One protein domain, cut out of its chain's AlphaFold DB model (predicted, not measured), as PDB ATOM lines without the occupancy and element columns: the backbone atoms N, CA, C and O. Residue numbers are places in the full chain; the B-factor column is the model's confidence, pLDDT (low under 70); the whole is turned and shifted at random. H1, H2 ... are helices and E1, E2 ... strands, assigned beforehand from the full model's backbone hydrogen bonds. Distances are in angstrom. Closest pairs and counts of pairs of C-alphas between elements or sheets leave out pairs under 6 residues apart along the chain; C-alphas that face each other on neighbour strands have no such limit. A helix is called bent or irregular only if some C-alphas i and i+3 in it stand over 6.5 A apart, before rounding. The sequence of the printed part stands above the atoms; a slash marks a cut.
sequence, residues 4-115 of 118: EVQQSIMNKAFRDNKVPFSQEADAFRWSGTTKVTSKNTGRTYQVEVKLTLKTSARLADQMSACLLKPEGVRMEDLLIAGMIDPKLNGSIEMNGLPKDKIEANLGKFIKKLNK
ATOM      1  N   GLU A   4      35.395  68.665  89.693       81.38
ATOM      2  CA  GLU A   4      34.023  68.294  89.311       81.38
ATOM      3  C   GLU A   4      33.033  68.410  90.478       81.38
ATOM      4  O   GLU A   4      31.897  68.846  90.308       81.38
ATOM      5  N   VAL A   5      33.472  68.052  91.691       83.44
ATOM      6  CA  VAL A   5      32.637  68.158  92.894       83.44
ATOM      7  C   VAL A   5      32.416  69.629  93.241       83.44
ATOM      8  O   VAL A   5      31.284  70.019  93.494       83.44
ATOM      9  N   GLN A   6      33.462  70.461  93.190       83.88
ATOM     10  CA  GLN A   6      33.338  71.912  93.402       83.88
ATOM     11  C   GLN A   6      32.370  72.545  92.395       83.88
ATOM     12  O   GLN A   6      31.472  73.286  92.789       83.88
ATOM     13  N   GLN A   7      32.506  72.200  91.114       86.81
ATOM     14  CA  GLN A   7      31.636  72.695  90.049       86.81
ATOM     15  C   GLN A   7      30.183  72.243  90.243       86.81
ATOM     16  O   GLN A   7      29.268  73.052  90.115       86.81
ATOM     17  N   SER A   8      29.959  70.977  90.611       88.31
ATOM     18  CA  SER A   8      28.622  70.448  90.897       88.31
ATOM     19  C   SER A   8      27.957  71.171  92.071       88.31
ATOM     20  O   SER A   8      26.789  71.551  91.970       88.31
ATOM     21  N   ILE A   9      28.701  71.416  93.156       90.12
ATOM     22  CA  ILE A   9      28.214  72.159  94.326       90.12
ATOM     23  C   ILE A   9      27.858  73.595  93.938       90.12
ATOM     24  O   ILE A   9      26.764  74.048  94.260       90.12
ATOM     25  N   MET A  10      28.732  74.292  93.209       89.81
ATOM     26  CA  MET A  10      28.469  75.662  92.757       89.81
ATOM     27  C   MET A  10      27.267  75.756  91.817       89.81
ATOM     28  O   MET A  10      26.399  76.593  92.037       89.81
ATOM     29  N   ASN A  11      27.170  74.876  90.817       91.12
ATOM     30  CA  ASN A  11      26.018  74.827  89.909       91.12
ATOM     31  C   ASN A  11      24.713  74.650  90.684       91.12
ATOM     32  O   ASN A  11      23.709  75.302  90.396       91.12
ATOM     33  N   LYS A  12      24.733  73.770  91.688       93.56
ATOM     34  CA  LYS A  12      23.576  73.549  92.546       93.56
ATOM     35  C   LYS A  12      23.259  74.786  93.386       93.56
ATOM     36  O   LYS A  12      22.107  75.193  93.433       93.56
ATOM     37  N   ALA A  13      24.271  75.417  93.978       93.06
ATOM     38  CA  ALA A  13      24.103  76.628  94.773       93.06
ATOM     39  C   ALA A  13      23.527  77.792  93.949       93.06
ATOM     40  O   ALA A  13      22.590  78.435  94.414       93.06
ATOM     41  N   PHE A  14      23.994  78.014  92.718       92.94
ATOM     42  CA  PHE A  14      23.427  79.024  91.816       92.94
ATOM     43  C   PHE A  14      21.981  78.732  91.420       92.94
ATOM     44  O   PHE A  14      21.138  79.624  91.397       92.94
ATOM     45  N   ARG A  15      21.661  77.464  91.141       92.25
ATOM     46  CA  ARG A  15      20.292  77.062  90.809       92.25
ATOM     47  C   ARG A  15      19.333  77.246  91.985       92.25
ATOM     48  O   ARG A  15      18.198  77.671  91.774       92.25
ATOM     49  N   ASP A  16      19.782  76.895  93.187       93.31
ATOM     50  CA  ASP A  16      18.980  76.940  94.408       93.31
ATOM     51  C   ASP A  16      18.852  78.387  94.948       93.31
ATOM     52  O   ASP A  16      17.867  78.702  95.608       93.31
ATOM     53  N   ASN A  17      19.806  79.279  94.637       92.81
ATOM     54  CA  ASN A  17      19.844  80.674  95.096       92.81
ATOM     55  C   ASN A  17      19.981  81.624  93.897       92.81
ATOM     56  O   ASN A  17      21.081  82.054  93.541       92.81
ATOM     57  N   LYS A  18      18.848  81.971  93.282       88.75
ATOM     58  CA  LYS A  18      18.782  82.890  92.136       88.75
ATOM     59  C   LYS A  18      18.877  84.348  92.578       88.75
ATOM     60  O   LYS A  18      17.906  85.094  92.499       88.75
ATOM     61  N   VAL A  19      20.038  84.728  93.097       90.62
ATOM     62  CA  VAL A  19      20.337  86.107  93.491       90.62
ATOM     63  C   VAL A  19      21.557  86.619  92.726       90.62
ATOM     64  O   VAL A  19      22.478  85.834  92.468       90.62
ATOM     65  N   PRO A  20      21.568  87.904  92.330       90.75
ATOM     66  CA  PRO A  20      22.741  88.530  91.733       90.75
ATOM     67  C   PRO A  20      23.897  88.620  92.733       90.75
ATOM     68  O   PRO A  20      23.717  88.454  93.942       90.75
ATOM     69  N   PHE A  21      25.092  88.929  92.232       93.12
ATOM     70  CA  PHE A  21      26.162  89.417  93.098       93.12
ATOM     71  C   PHE A  21      25.790  90.804  93.639       93.12
ATOM     72  O   PHE A  21      25.163  91.603  92.946       93.12
ATOM     73  N   SER A  22      26.218  91.116  94.858       92.31
ATOM     74  CA  SER A  22      26.278  92.488  95.349       92.31
ATOM     75  C   SER A  22      27.600  93.126  94.928       92.31
ATOM     76  O   SER A  22      28.646  92.473  94.931       92.31
ATOM     77  N   GLN A  23      27.566  94.405  94.561       90.12
ATOM     78  CA  GLN A  23      28.768  95.186  94.281       90.12
ATOM     79  C   GLN A  23      29.121  96.036  95.506       90.12
ATOM     80  O   GLN A  23      28.314  96.840  95.968       90.12
ATOM     81  N   GLU A  24      30.337  95.869  96.017       86.38
ATOM     82  CA  GLU A  24      30.935  96.680  97.077       86.38
ATOM     83  C   GLU A  24      32.252  97.265  96.547       86.38
ATOM     84  O   GLU A  24      33.272  96.579  96.510       86.38
ATOM     85  N   ALA A  25      32.230  98.534  96.127       80.62
ATOM     86  CA  ALA A  25      33.374  99.232  95.531       80.62
ATOM     87  C   ALA A  25      33.994  98.478  94.330       80.62
ATOM     88  O   ALA A  25      33.395  98.436  93.254       80.62
ATOM     89  N   ASP A  26      35.188  97.903  94.505       80.31
ATOM     90  CA  ASP A  26      35.951  97.145  93.504       80.31
ATOM     91  C   ASP A  26      35.695  95.628  93.554       80.31
ATOM     92  O   ASP A  26      36.298  94.858  92.796       80.31
ATOM     93  N   ALA A  27      34.810  95.186  94.453       89.81
ATOM     94  CA  ALA A  27      34.521  93.786  94.686       89.81
ATOM     95  C   ALA A  27      33.066  93.417  94.376       89.81
ATOM     96  O   ALA A  27      32.130  94.145  94.695       89.81
ATOM     97  N   PHE A  28      32.878  92.222  93.826       93.06
ATOM     98  CA  PHE A  28      31.577  91.581  93.690       93.06
ATOM     99  C   PHE A  28      31.498  90.415  94.661       93.06
ATOM    100  O   PHE A  28      32.400  89.572  94.702       93.06
ATOM    101  N   ARG A  29      30.418  90.340  95.434       94.06
ATOM    102  CA  ARG A  29      30.204  89.286  96.422       94.06
ATOM    103  C   ARG A  29      28.926  88.526  96.150       94.06
ATOM    104  O   ARG A  29      27.918  89.095  95.756       94.06
ATOM    105  N   TRP A  30      28.965  87.230  96.394       94.88
ATOM    106  CA  TRP A  30      27.789  86.381  96.322       94.88
ATOM    107  C   TRP A  30      27.866  85.302  97.381       94.88
ATOM    108  O   TRP A  30      28.943  84.782  97.677       94.88
ATOM    109  N   SER A  31      26.718  84.941  97.934       93.88
ATOM    110  CA  SER A  31      26.611  83.816  98.849       93.88
ATOM    111  C   SER A  31      25.326  83.052  98.606       93.88
ATOM    112  O   SER A  31      24.270  83.657  98.427       93.88
ATOM    113  N   GLY A  32      25.407  81.731  98.672       93.94
ATOM    114  CA  GLY A  32      24.254  80.852  98.553       93.94
ATOM    115  C   GLY A  32      24.471  79.561  99.324       93.94
ATOM    116  O   GLY A  32      25.602  79.164  99.603       93.94
ATOM    117  N   THR A  33      23.379  78.888  99.672       94.19
ATOM    118  CA  THR A  33      23.442  77.595 100.366       94.19
ATOM    119  C   THR A  33      22.834  76.487  99.521       94.19
ATOM    120  O   THR A  33      21.861  76.689  98.803       94.19
ATOM    121  N   THR A  34      23.399  75.288  99.586       94.62
ATOM    122  CA  THR A  34      22.848  74.117  98.901       94.62
ATOM    123  C   THR A  34      23.042  72.852  99.725       94.62
ATOM    124  O   THR A  34      23.828  72.815 100.667       94.62
ATOM    125  N   LYS A  35      22.312  71.789  99.387       93.00
ATOM    126  CA  LYS A  35      22.426  70.477 100.038       93.00
ATOM    127  C   LYS A  35      23.154  69.495  99.131       93.00
ATOM    128  O   LYS A  35      22.763  69.311  97.979       93.00
ATOM    129  N   VAL A  36      24.166  68.809  99.647       89.69
ATOM    130  CA  VAL A  36      24.998  67.867  98.887       89.69
ATOM    131  C   VAL A  36      24.981  66.514  99.579       89.69
ATOM    132  O   VAL A  36      25.332  66.411 100.751       89.69
ATOM    133  N   THR A  37      24.591  65.466  98.860       88.62
ATOM    134  CA  THR A  37      24.560  64.100  99.393       88.62
ATOM    135  C   THR A  37      25.822  63.352  98.974       88.62
ATOM    136  O   THR A  37      26.134  63.246  97.787       88.62
ATOM    137  N   SER A  38      26.568  62.836  99.950       82.50
ATOM    138  CA  SER A  38      27.745  62.002  99.708       82.50
ATOM    139  C   SER A  38      27.324  60.647  99.150       82.50
ATOM    140  O   SER A  38      26.599  59.904  99.809       82.50
ATOM    141  N   LYS A  39      27.841  60.288  97.969       81.25
ATOM    142  CA  LYS A  39      27.621  58.962  97.370       81.25
ATOM    143  C   LYS A  39      28.210  57.824  98.212       81.25
ATOM    144  O   LYS A  39      27.666  56.732  98.204       81.25
ATOM    145  N   ASN A  40      29.285  58.089  98.959       81.69
ATOM    146  CA  ASN A  40      29.982  57.062  99.737       81.69
ATOM    147  C   ASN A  40      29.298  56.770 101.077       81.69
ATOM    148  O   ASN A  40      29.402  55.665 101.589       81.69
ATOM    149  N   THR A  41      28.654  57.775 101.681       84.62
ATOM    150  CA  THR A  41      28.132  57.674 103.054       84.62
ATOM    151  C   THR A  41      26.625  57.892 103.154       84.62
ATOM    152  O   THR A  41      26.094  57.825 104.258       84.62
ATOM    153  N   GLY A  42      25.938  58.271 102.071       86.75
ATOM    154  CA  GLY A  42      24.509  58.628 102.061       86.75
ATOM    155  C   GLY A  42      24.151  59.905 102.840       86.75
ATOM    156  O   GLY A  42      23.033  60.404 102.750       86.75
ATOM    157  N   ARG A  43      25.097  60.467 103.600       86.88
ATOM    158  CA  ARG A  43      24.897  61.673 104.412       86.88
ATOM    159  C   ARG A  43      24.694  62.897 103.532       86.88
ATOM    160  O   ARG A  43      25.427  63.095 102.561       86.88
ATOM    161  N   THR A  44      23.734  63.729 103.919       90.38
ATOM    162  CA  THR A  44      23.476  65.024 103.289       90.38
ATOM    163  C   THR A  44      24.100  66.130 104.123       90.38
ATOM    164  O   THR A  44      23.873  66.207 105.326       90.38
ATOM    165  N   TYR A  45      24.876  66.982 103.466       89.38
ATOM    166  CA  TYR A  45      25.557  68.126 104.052       89.38
ATOM    167  C   TYR A  45      24.919  69.407 103.531       89.38
ATOM    168  O   TYR A  45      24.648  69.518 102.333       89.38
ATOM    169  N   GLN A  46      24.683  70.370 104.415       91.94
ATOM    170  CA  GLN A  46      24.351  71.729 104.010       91.94
ATOM    171  C   GLN A  46      25.657  72.480 103.780       91.94
ATOM    172  O   GLN A  46      26.482  72.582 104.684       91.94
ATOM    173  N   VAL A  47      25.849  72.953 102.554       91.81
ATOM    174  CA  VAL A  47      27.058  73.631 102.111       91.81
ATOM    175  C   VAL A  47      26.729  75.087 101.832       91.81
ATOM    176  O   VAL A  47      25.841  75.382 101.034       91.81
ATOM    177  N   GLU A  48      27.442  75.992 102.485       93.12
ATOM    178  CA  GLU A  48      27.414  77.422 102.186       93.12
ATOM    179  C   GLU A  48      28.566  77.740 101.234       93.12
ATOM    180  O   GLU A  48      29.708  77.353 101.482       93.12
ATOM    181  N   VAL A  49      28.265  78.432 100.142       92.56
ATOM    182  CA  VAL A  49      29.240  78.886  99.155       92.56
ATOM    183  C   VAL A  49      29.294  80.404  99.214       92.56
ATOM    184  O   VAL A  49      28.262  81.051  99.057       92.56
ATOM    185  N   LYS A  50      30.488  80.969  99.406       93.00
ATOM    186  CA  LYS A  50      30.754  82.407  99.299       93.00
ATOM    187  C   LYS A  50      31.754  82.658  98.186       93.00
ATOM    188  O   LYS A  50      32.760  81.963  98.072       93.00
ATOM    189  N   LEU A  51      31.467  83.654  97.365       92.38
ATOM    190  CA  LEU A  51      32.298  84.088  96.257       92.38
ATOM    191  C   LEU A  51      32.634  85.553  96.470       92.38
ATOM    192  O   LEU A  51      31.742  86.369  96.693       92.38
ATOM    193  N   THR A  52      33.916  85.882  96.379       92.62
ATOM    194  CA  THR A  52      34.383  87.263  96.282       92.62
ATOM    195  C   THR A  52      35.216  87.391  95.024       92.62
ATOM    196  O   THR A  52      36.180  86.655  94.839       92.62
ATOM    197  N   LEU A  53      34.857  88.337  94.174       91.06
ATOM    198  CA  LEU A  53      35.537  88.692  92.938       91.06
ATOM    199  C   LEU A  53      36.069  90.110  93.080       91.06
ATOM    200  O   LEU A  53      35.377  90.963  93.618       91.06
ATOM    201  N   LYS A  54      37.271  90.371  92.580       90.50
ATOM    202  CA  LYS A  54      37.837  91.713  92.455       90.50
ATOM    203  C   LYS A  54      38.254  91.928  91.016       90.50
ATOM    204  O   LYS A  54      39.016  91.120  90.477       90.50
ATOM    205  N   THR A  55      37.761  93.004  90.419       87.94
ATOM    206  CA  THR A  55      38.093  93.386  89.045       87.94
ATOM    207  C   THR A  55      38.775  94.744  89.016       87.94
ATOM    208  O   THR A  55      38.744  95.503  89.983       87.94
ATOM    209  N   SER A  56      39.414  95.063  87.896       87.75
ATOM    210  CA  SER A  56      39.925  96.412  87.674       87.75
ATOM    211  C   SER A  56      38.780  97.420  87.514       87.75
ATOM    212  O   SER A  56      37.795  97.139  86.835       87.75
ATOM    213  N   ALA A  57      38.942  98.636  88.043       86.38
ATOM    214  CA  ALA A  57      37.930  99.694  87.937       86.38
ATOM    215  C   ALA A  57      37.506 100.005  86.485       86.38
ATOM    216  O   ALA A  57      36.366 100.376  86.240       86.38
ATOM    217  N   ARG A  58      38.402  99.804  85.507       89.56
ATOM    218  CA  ARG A  58      38.124 100.019  84.075       89.56
ATOM    219  C   ARG A  58      37.151  99.006  83.469       89.56
ATOM    220  O   ARG A  58      36.626  99.263  82.393       89.56
ATOM    221  N   LEU A  59      36.986  97.854  84.115       90.25
ATOM    222  CA  LEU A  59      36.122  96.758  83.672       90.25
ATOM    223  C   LEU A  59      34.884  96.605  84.566       90.25
ATOM    224  O   LEU A  59      34.109  95.667  84.379       90.25
ATOM    225  N   ALA A  60      34.708  97.494  85.552       87.88
ATOM    226  CA  ALA A  60      33.651  97.388  86.548       87.88
ATOM    227  C   ALA A  60      32.262  97.371  85.899       87.88
ATOM    228  O   ALA A  60      31.463  96.507  86.238       87.88
ATOM    229  N   ASP A  61      32.006  98.232  84.913       89.75
ATOM    230  CA  ASP A  61      30.700  98.319  84.247       89.75
ATOM    231  C   ASP A  61      30.364  97.040  83.464       89.75
ATOM    232  O   ASP A  61      29.255  96.508  83.566       89.75
ATOM    233  N   GLN A  62      31.336  96.493  82.725       91.44
ATOM    234  CA  GLN A  62      31.179  95.232  81.993       91.44
ATOM    235  C   GLN A  62      30.963  94.056  82.953       91.44
ATOM    236  O   GLN A  62      30.145  93.172  82.693       91.44
ATOM    237  N   MET A  63      31.672  94.057  84.082       91.69
ATOM    238  CA  MET A  63      31.525  93.049  85.129       91.69
ATOM    239  C   MET A  63      30.166  93.147  85.825       91.69
ATOM    240  O   MET A  63      29.526  92.118  86.045       91.69
ATOM    241  N   SER A  64      29.676  94.357  86.094       90.88
ATOM    242  CA  SER A  64      28.350  94.580  86.669       90.88
ATOM    243  C   SER A  64      27.248  94.085  85.738       90.88
ATOM    244  O   SER A  64      26.374  93.343  86.181       90.88
ATOM    245  N   ALA A  65      27.330  94.375  84.436       89.69
ATOM    246  CA  ALA A  65      26.383  93.846  83.450       89.69
ATOM    247  C   ALA A  65      26.362  92.303  83.399       89.69
ATOM    248  O   ALA A  65      25.337  91.694  83.088       89.69
ATOM    249  N   CYS A  66      27.487  91.658  83.718       91.12
ATOM    250  CA  CYS A  66      27.602  90.205  83.748       91.12
ATOM    251  C   CYS A  66      27.076  89.586  85.057       91.12
ATOM    252  O   CYS A  66      26.453  88.525  85.016       91.12
ATOM    253  N   LEU A  67      27.328  90.217  86.210       92.38
ATOM    254  CA  LEU A  67      27.161  89.600  87.535       92.38
ATOM    255  C   LEU A  67      25.975  90.128  88.355       92.38
ATOM    256  O   LEU A  67      25.550  89.462  89.301       92.38
ATOM    257  N   LEU A  68      25.417  91.294  88.021       92.44
ATOM    258  CA  LEU A  68      24.278  91.899  88.735       92.44
ATOM    259  C   LEU A  68      22.930  91.582  88.062       92.44
ATOM    260  O   LEU A  68      21.971  92.346  88.153       92.44
ATOM    261  N   LYS A  69      22.845  90.439  87.378       88.50
ATOM    262  CA  LYS A  69      21.650  90.010  86.645       88.50
ATOM    263  C   LYS A  69      20.485  89.669  87.591       88.50
ATOM    264  O   LYS A  69      20.669  88.819  88.469       88.50
ATOM    265  N   PRO A  70      19.286  90.262  87.421       87.81
ATOM    266  CA  PRO A  70      18.137  90.022  88.302       87.81
ATOM    267  C   PRO A  70      17.710  88.552  88.384       87.81
ATOM    268  O   PRO A  70      17.232  88.099  89.420       87.81
ATOM    269  N   GLU A  71      17.895  87.793  87.305       87.81
ATOM    270  CA  GLU A  71      17.581  86.365  87.222       87.81
ATOM    271  C   GLU A  71      18.545  85.457  88.012       87.81
ATOM    272  O   GLU A  71      18.332  84.241  88.083       87.81
ATOM    273  N   GLY A  72      19.583  86.042  88.615       88.12
ATOM    274  CA  GLY A  72      20.656  85.349  89.312       88.12
ATOM    275  C   GLY A  72      21.809  84.962  88.389       88.12
ATOM    276  O   GLY A  72      21.699  84.964  87.164       88.12
ATOM    277  N   VAL A  73      22.940  84.626  89.003       87.44
ATOM    278  CA  VAL A  73      24.176  84.292  88.287       87.44
ATOM    279  C   VAL A  73      24.287  82.792  88.058       87.44
ATOM    280  O   VAL A  73      23.908  81.989  88.911       87.44
ATOM    281  N   ARG A  74      24.815  82.410  86.896       90.88
ATOM    282  CA  ARG A  74      25.106  81.026  86.519       90.88
ATOM    283  C   ARG A  74      26.609  80.789  86.444       90.88
ATOM    284  O   ARG A  74      27.424  81.707  86.514       90.88
ATOM    285  N   MET A  75      26.997  79.531  86.268       89.00
ATOM    286  CA  MET A  75      28.410  79.190  86.102       89.00
ATOM    287  C   MET A  75      29.002  79.823  84.843       89.00
ATOM    288  O   MET A  75      30.138  80.282  84.862       89.00
ATOM    289  N   GLU A  76      28.221  79.895  83.769       89.00
ATOM    290  CA  GLU A  76      28.621  80.501  82.501       89.00
ATOM    291  C   GLU A  76      28.950  81.988  82.669       89.00
ATOM    292  O   GLU A  76      29.921  82.469  82.091       89.00
ATOM    293  N   ASP A  77      28.215  82.699  83.523       90.25
ATOM    294  CA  ASP A  77      28.481  84.107  83.820       90.25
ATOM    295  C   ASP A  77      29.830  84.290  84.535       90.25
ATOM    296  O   ASP A  77      30.544  85.253  84.269       90.25
ATOM    297  N   LEU A  78      30.246  83.339  85.384       88.44
ATOM    298  CA  LEU A  78      31.598  83.352  85.959       88.44
ATOM    299  C   LEU A  78      32.685  83.084  84.911       88.44
ATOM    300  O   LEU A  78      33.782  83.639  85.008       88.44
ATOM    301  N   LEU A  79      32.405  82.238  83.914       88.62
ATOM    302  CA  LEU A  79      33.334  82.008  82.805       88.62
ATOM    303  C   LEU A  79      33.481  83.273  81.952       88.62
ATOM    304  O   LEU A  79      34.607  83.665  81.649       88.62
ATOM    305  N   ILE A  80      32.365  83.939  81.638       90.12
ATOM    306  CA  ILE A  80      32.337  85.217  80.913       90.12
ATOM    307  C   ILE A  80      33.085  86.292  81.705       90.12
ATOM    308  O   ILE A  80      33.931  86.981  81.142       90.12
ATOM    309  N   ALA A  81      32.862  86.392  83.017       89.81
ATOM    310  CA  ALA A  81      33.597  87.305  83.885       89.81
ATOM    311  C   ALA A  81      35.122  87.095  83.792       89.81
ATOM    312  O   ALA A  81      35.880  88.057  83.681       89.81
ATOM    313  N   GLY A  82      35.583  85.839  83.755       88.19
ATOM    314  CA  GLY A  82      36.999  85.515  83.546       88.19
ATOM    315  C   GLY A  82      37.534  85.819  82.139       88.19
ATOM    316  O   GLY A  82      38.749  85.911  81.965       88.19
ATOM    317  N   MET A  83      36.658  85.968  81.139       88.75
ATOM    318  CA  MET A  83      37.015  86.434  79.792       88.75
ATOM    319  C   MET A  83      37.067  87.963  79.710       88.75
ATOM    320  O   MET A  83      37.957  88.494  79.050       88.75
ATOM    321  N   ILE A  84      36.143  88.658  80.387       89.75
ATOM    322  CA  ILE A  84      36.124  90.125  80.499       89.75
ATOM    323  C   ILE A  84      37.393  90.603  81.208       89.75
ATOM    324  O   ILE A  84      38.078  91.495  80.710       89.75
ATOM    325  N   ASP A  85      37.734  89.978  82.338       88.81
ATOM    326  CA  ASP A  85      38.947  90.272  83.096       88.81
ATOM    327  C   ASP A  85      39.849  89.022  83.200       88.81
ATOM    328  O   ASP A  85      39.724  88.212  84.118       88.81
ATOM    329  N   PRO A  86      40.836  88.845  82.301       84.00
ATOM    330  CA  PRO A  86      41.776  87.719  82.367       84.00
ATOM    331  C   PRO A  86      42.660  87.694  83.632       84.00
ATOM    332  O   PRO A  86      43.317  86.679  83.933       84.00
ATOM    333  N   LYS A  87      42.716  88.827  84.350       84.69
ATOM    334  CA  LYS A  87      43.417  89.019  85.626       84.69
ATOM    335  C   LYS A  87      42.458  88.991  86.822       84.69
ATOM    336  O   LYS A  87      42.913  89.245  87.938       84.69
ATOM    337  N   LEU A  88      41.192  88.618  86.605       84.38
ATOM    338  CA  LEU A  88      40.174  88.482  87.640       84.38
ATOM    339  C   LEU A  88      40.714  87.657  88.801       84.38
ATOM    340  O   LEU A  88      41.185  86.524  88.635       84.38
ATOM    341  N   ASN A  89      40.649  88.250  89.985       85.50
ATOM    342  CA  ASN A  89      41.110  87.627  91.209       85.50
ATOM    343  C   ASN A  89      39.954  87.517  92.198       85.50
ATOM    344  O   ASN A  89      38.938  88.196  92.068       85.50
ATOM    345  N   GLY A  90      40.087  86.637  93.180       86.94
ATOM    346  CA  GLY A  90      39.004  86.382  94.110       86.94
ATOM    347  C   GLY A  90      39.176  85.112  94.917       86.94
ATOM    348  O   GLY A  90      40.123  84.344  94.710       86.94
ATOM    349  N   SER A  91      38.221  84.884  95.807       89.56
ATOM    350  CA  SER A  91      38.125  83.697  96.646       89.56
ATOM    351  C   SER A  91      36.793  82.987  96.434       89.56
ATOM    352  O   SER A  91      35.747  83.605  96.229       89.56
ATOM    353  N   ILE A  92      36.858  81.661  96.482       88.38
ATOM    354  CA  ILE A  92      35.716  80.774  96.678       88.38
ATOM    355  C   ILE A  92      35.893  80.170  98.055       88.38
ATOM    356  O   ILE A  92      36.950  79.597  98.306       88.38
ATOM    357  N   GLU A  93      34.878  80.271  98.899       89.88
ATOM    358  CA  GLU A  93      34.804  79.603 100.192       89.88
ATOM    359  C   GLU A  93      33.625  78.633 100.176       89.88
ATOM    360  O   GLU A  93      32.499  79.027  99.876       89.88
ATOM    361  N   MET A  94      33.876  77.358 100.481       90.06
ATOM    362  CA  MET A  94      32.822  76.355 100.669       90.06
ATOM    363  C   MET A  94      32.876  75.820 102.099       90.06
ATOM    364  O   MET A  94      33.851  75.168 102.477       90.06
ATOM    365  N   ASN A  95      31.825  76.079 102.874       89.00
ATOM    366  CA  ASN A  95      31.696  75.694 104.280       89.00
ATOM    367  C   ASN A  95      30.652  74.584 104.444       89.00
ATOM    368  O   ASN A  95      29.678  74.547 103.700       89.00
ATOM    369  N   GLY A  96      30.818  73.709 105.439       83.88
ATOM    370  CA  GLY A  96      29.850  72.644 105.757       83.88
ATOM    371  C   GLY A  96      30.196  71.254 105.211       83.88
ATOM    372  O   GLY A  96      29.441  70.303 105.414       83.88
ATOM    373  N   LEU A  97      31.352  71.101 104.555       81.94
ATOM    374  CA  LEU A  97      31.903  69.795 104.182       81.94
ATOM    375  C   LEU A  97      32.816  69.230 105.296       81.94
ATOM    376  O   LEU A  97      33.475  70.004 105.984       81.94
ATOM    377  N   PRO A  98      32.915  67.891 105.466       70.75
ATOM    378  CA  PRO A  98      33.703  67.258 106.541       70.75
ATOM    379  C   PRO A  98      35.218  67.476 106.468       70.75
ATOM    380  O   PRO A  98      35.917  67.234 107.447       70.75
ATOM    381  N   LYS A  99      35.735  67.849 105.292       60.44
ATOM    382  CA  LYS A  99      37.138  68.202 105.077       60.44
ATOM    383  C   LYS A  99      37.202  69.602 104.477       60.44
ATOM    384  O   LYS A  99      36.751  69.789 103.350       60.44
ATOM    385  N   ASP A 100      37.806  70.493 105.252       55.06
ATOM    386  CA  ASP A 100      38.355  71.798 104.895       55.06
ATOM    387  C   ASP A 100      37.372  72.890 104.459       55.06
ATOM    388  O   ASP A 100      36.517  72.720 103.591       55.06
ATOM    389  N   LYS A 101      37.586  74.076 105.034       54.88
ATOM    390  CA  LYS A 101      37.207  75.357 104.445       54.88
ATOM    391  C   LYS A 101      37.941  75.451 103.108       54.88
ATOM    392  O   LYS A 101      39.151  75.663 103.072       54.88
ATOM    393  N   ILE A 102      37.251  75.177 102.006       64.44
ATOM    394  CA  ILE A 102      37.900  75.196 100.693       64.44
ATOM    395  C   ILE A 102      38.020  76.645 100.274       64.44
ATOM    396  O   ILE A 102      37.048  77.209  99.791       64.44
ATOM    397  N   GLU A 103      39.209  77.210 100.459       60.97
ATOM    398  CA  GLU A 103      39.608  78.491  99.888       60.97
ATOM    399  C   GLU A 103      40.308  78.241  98.551       60.97
ATOM    400  O   GLU A 103      41.442  77.762  98.483       60.97
ATOM    401  N   ALA A 104      39.609  78.524  97.452       66.50
ATOM    402  CA  ALA A 104      40.184  78.451  96.115       66.50
ATOM    403  C   ALA A 104      40.340  79.855  95.533       66.50
ATOM    404  O   ALA A 104      39.441  80.686  95.629       66.50
ATOM    405  N   ASN A 105      41.471  80.108  94.870       74.69
ATOM    406  CA  ASN A 105      41.608  81.304  94.052       74.69
ATOM    407  C   ASN A 105      40.650  81.196  92.855       74.69
ATOM    408  O   ASN A 105      40.816  80.316  92.004       74.69
ATOM    409  N   LEU A 106      39.664  82.088  92.799       72.00
ATOM    410  CA  LEU A 106      38.571  82.046  91.829       72.00
ATOM    411  C   LEU A 106      39.075  82.185  90.383       72.00
ATOM    412  O   LEU A 106      38.649  81.432  89.511       72.00
ATOM    413  N   GLY A 107      40.081  83.030  90.138       74.00
ATOM    414  CA  GLY A 107      40.713  83.153  88.821       74.00
ATOM    415  C   GLY A 107      41.389  81.855  88.359       74.00
ATOM    416  O   GLY A 107      41.239  81.438  87.209       74.00
ATOM    417  N   LYS A 108      42.098  81.152  89.257       77.56
ATOM    418  CA  LYS A 108      42.673  79.824  88.953       77.56
ATOM    419  C   LYS A 108      41.592  78.763  88.747       77.56
ATOM    420  O   LYS A 108      41.785  77.874  87.923       77.56
ATOM    421  N   PHE A 109      40.495  78.830  89.497       78.94
ATOM    422  CA  PHE A 109      39.360  77.922  89.356       78.94
ATOM    423  C   PHE A 109      38.689  78.083  87.986       78.94
ATOM    424  O   PHE A 109      38.624  77.110  87.238       78.94
ATOM    425  N   ILE A 110      38.325  79.309  87.599       79.81
ATOM    426  CA  ILE A 110      37.731  79.620  86.286       79.81
ATOM    427  C   ILE A 110      38.660  79.177  85.146       79.81
ATOM    428  O   ILE A 110      38.230  78.508  84.209       79.81
ATOM    429  N   LYS A 111      39.971  79.440  85.254       78.00
ATOM    430  CA  LYS A 111      40.960  78.980  84.259       78.00
ATOM    431  C   LYS A 111      41.033  77.459  84.132       78.00
ATOM    432  O   LYS A 111      41.329  76.967  83.049       78.00
ATOM    433  N   LYS A 112      40.812  76.712  85.216       78.94
ATOM    434  CA  LYS A 112      40.768  75.243  85.179       78.94
ATOM    435  C   LYS A 112      39.473  74.725  84.558       78.94
ATOM    436  O   LYS A 112      39.535  73.707  83.888       78.94
ATOM    437  N   LEU A 113      38.352  75.422  84.749       73.25
ATOM    438  CA  LEU A 113      37.083  75.092  84.092       73.25
ATOM    439  C   LEU A 113      37.139  75.307  82.572       73.25
ATOM    440  O   LEU A 113      36.569  74.519  81.831       73.25
ATOM    441  N   ASN A 114      37.860  76.336  82.112       66.44
ATOM    442  CA  ASN A 114      38.031  76.637  80.685       66.44
ATOM    443  C   ASN A 114      39.061  75.752  79.965       66.44
ATOM    444  O   ASN A 114      39.246  75.898  78.757       66.44
ATOM    445  N   LYS A 115      39.767  74.856  80.668       60.47
ATOM    446  CA  LYS A 115      40.627  73.882  79.992       60.47
ATOM    447  C   LYS A 115      39.759  72.705  79.549       60.47
ATOM    448  O   LYS A 115      39.156  72.083  80.421       60.47
TER     449      LYS A 115
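This is residues 4 to 115 of the 118 residues of an uncharacterized protein of Alicyclobacillus ferrooxydans (UniProt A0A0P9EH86). A twisted sheet of five strands has helices over one face and leaves the other face bare; its two longest strands, E2 and E3, form a hairpin that runs along the long axis. H1 crosses the sheet over E2 and E3, H2 covers a part of E2, and H4 stands up over E4, while H3, which is not on the sheet, packs between H2 and H4 and touches both. The printed part has 112 residues with four named helices and five named strands, in the order H1 E1 E2 E3 H2 H3 E4 E5 H4, and its class is mixed, helices and strands. The sheet's order is E1 E2 E3 E4 E5, antiparallel throughout. The whole is compact, with a radius of gyration of the C-alphas of 13.9 A, yet elongated in outline, spanning 47 by 27 by 22 A.

H1, residues 4 to 16, is followed by E1, residues 22 to 24, E2, residues 27 to 37, and E3, residues 44 to 54, which form a meander, each strand the antiparallel neighbour of the one before. In the hairpin of E1 and E2, N 22 and O 29 are 2.8 A apart, within hydrogen-bond range. In the hairpin of E2 and E3, N 28 and O 53 are within range at 2.8 A, as are N 36 and O 45 at 2.8 A. H1 is on the sheet at a height of 7.8 A, over E2 and E3, and runs across the strands, at 78 degrees to E2 on the local plane. The closest C-alphas of H1 and E2 are those of Ala 13 and Thr 34, 5.0 A apart. H2, residues 57 to 67, is on the same face as H1 at a height of 8.4 A, over E2. H3, residues 75 to 84, is not on the sheet. H2 and H3 form a helical hairpin: they touch, with the C-alphas of Cys 66 and Asp 77 closest at 6.2 A, and run opposite ways at a shallow tilt of 21 degrees. H1, with residues 10 to 14 alone, only just touches H3, with 3 pairs of C-alphas within 8 A, the closest being Asn 11 and Met 75 at 6.3 A. E4, residues 89 to 95, is the antiparallel neighbour of E3, with N 50 and O 93 within range at 2.8 A. E5, residues 102 to 105, forms a hairpin with E4, with N 92 and O 104 within range at 2.9 A. H4, residues 106 to 113, stands up from the sheet on the same face as H1 and H2, its line rising 69 degrees. H3 is the hub, touching three helices; its closest C-alphas to H4 are those of Leu 79 and Ile 110, 6.1 A apart. H1 and H2 are apart, and so are H2 and H4. Every O i to N i+4 pair is within hydrogen-bond range in H1, H3 and H4, and 5 of 7 are in H2.

H1 begins at C-alpha 4, (34.023, 68.294, 89.311), and is 18.1 A long. E2 is 31.7 A long, ending at C-alpha 37, (24.560, 64.100, 99.393), and E3 is 32.2 A long. H2 is 14.8 A long and irregular: C-alphas 58 and 61 are 7.6 A apart. H3 measures 14.5 A and E4 20.0 A. H4, 10.5 A long, ends at C-alpha 113, (37.083, 75.092, 84.092).

The two C-alphas farthest apart are those of Thr 41 and Arg 58, at 47.5 A. The printed part, residues 4 to 115, has no cut, and no link is long. The mean pLDDT of the printed part is 86.0; residues 99 to 104 and 114 to 115 are under 70.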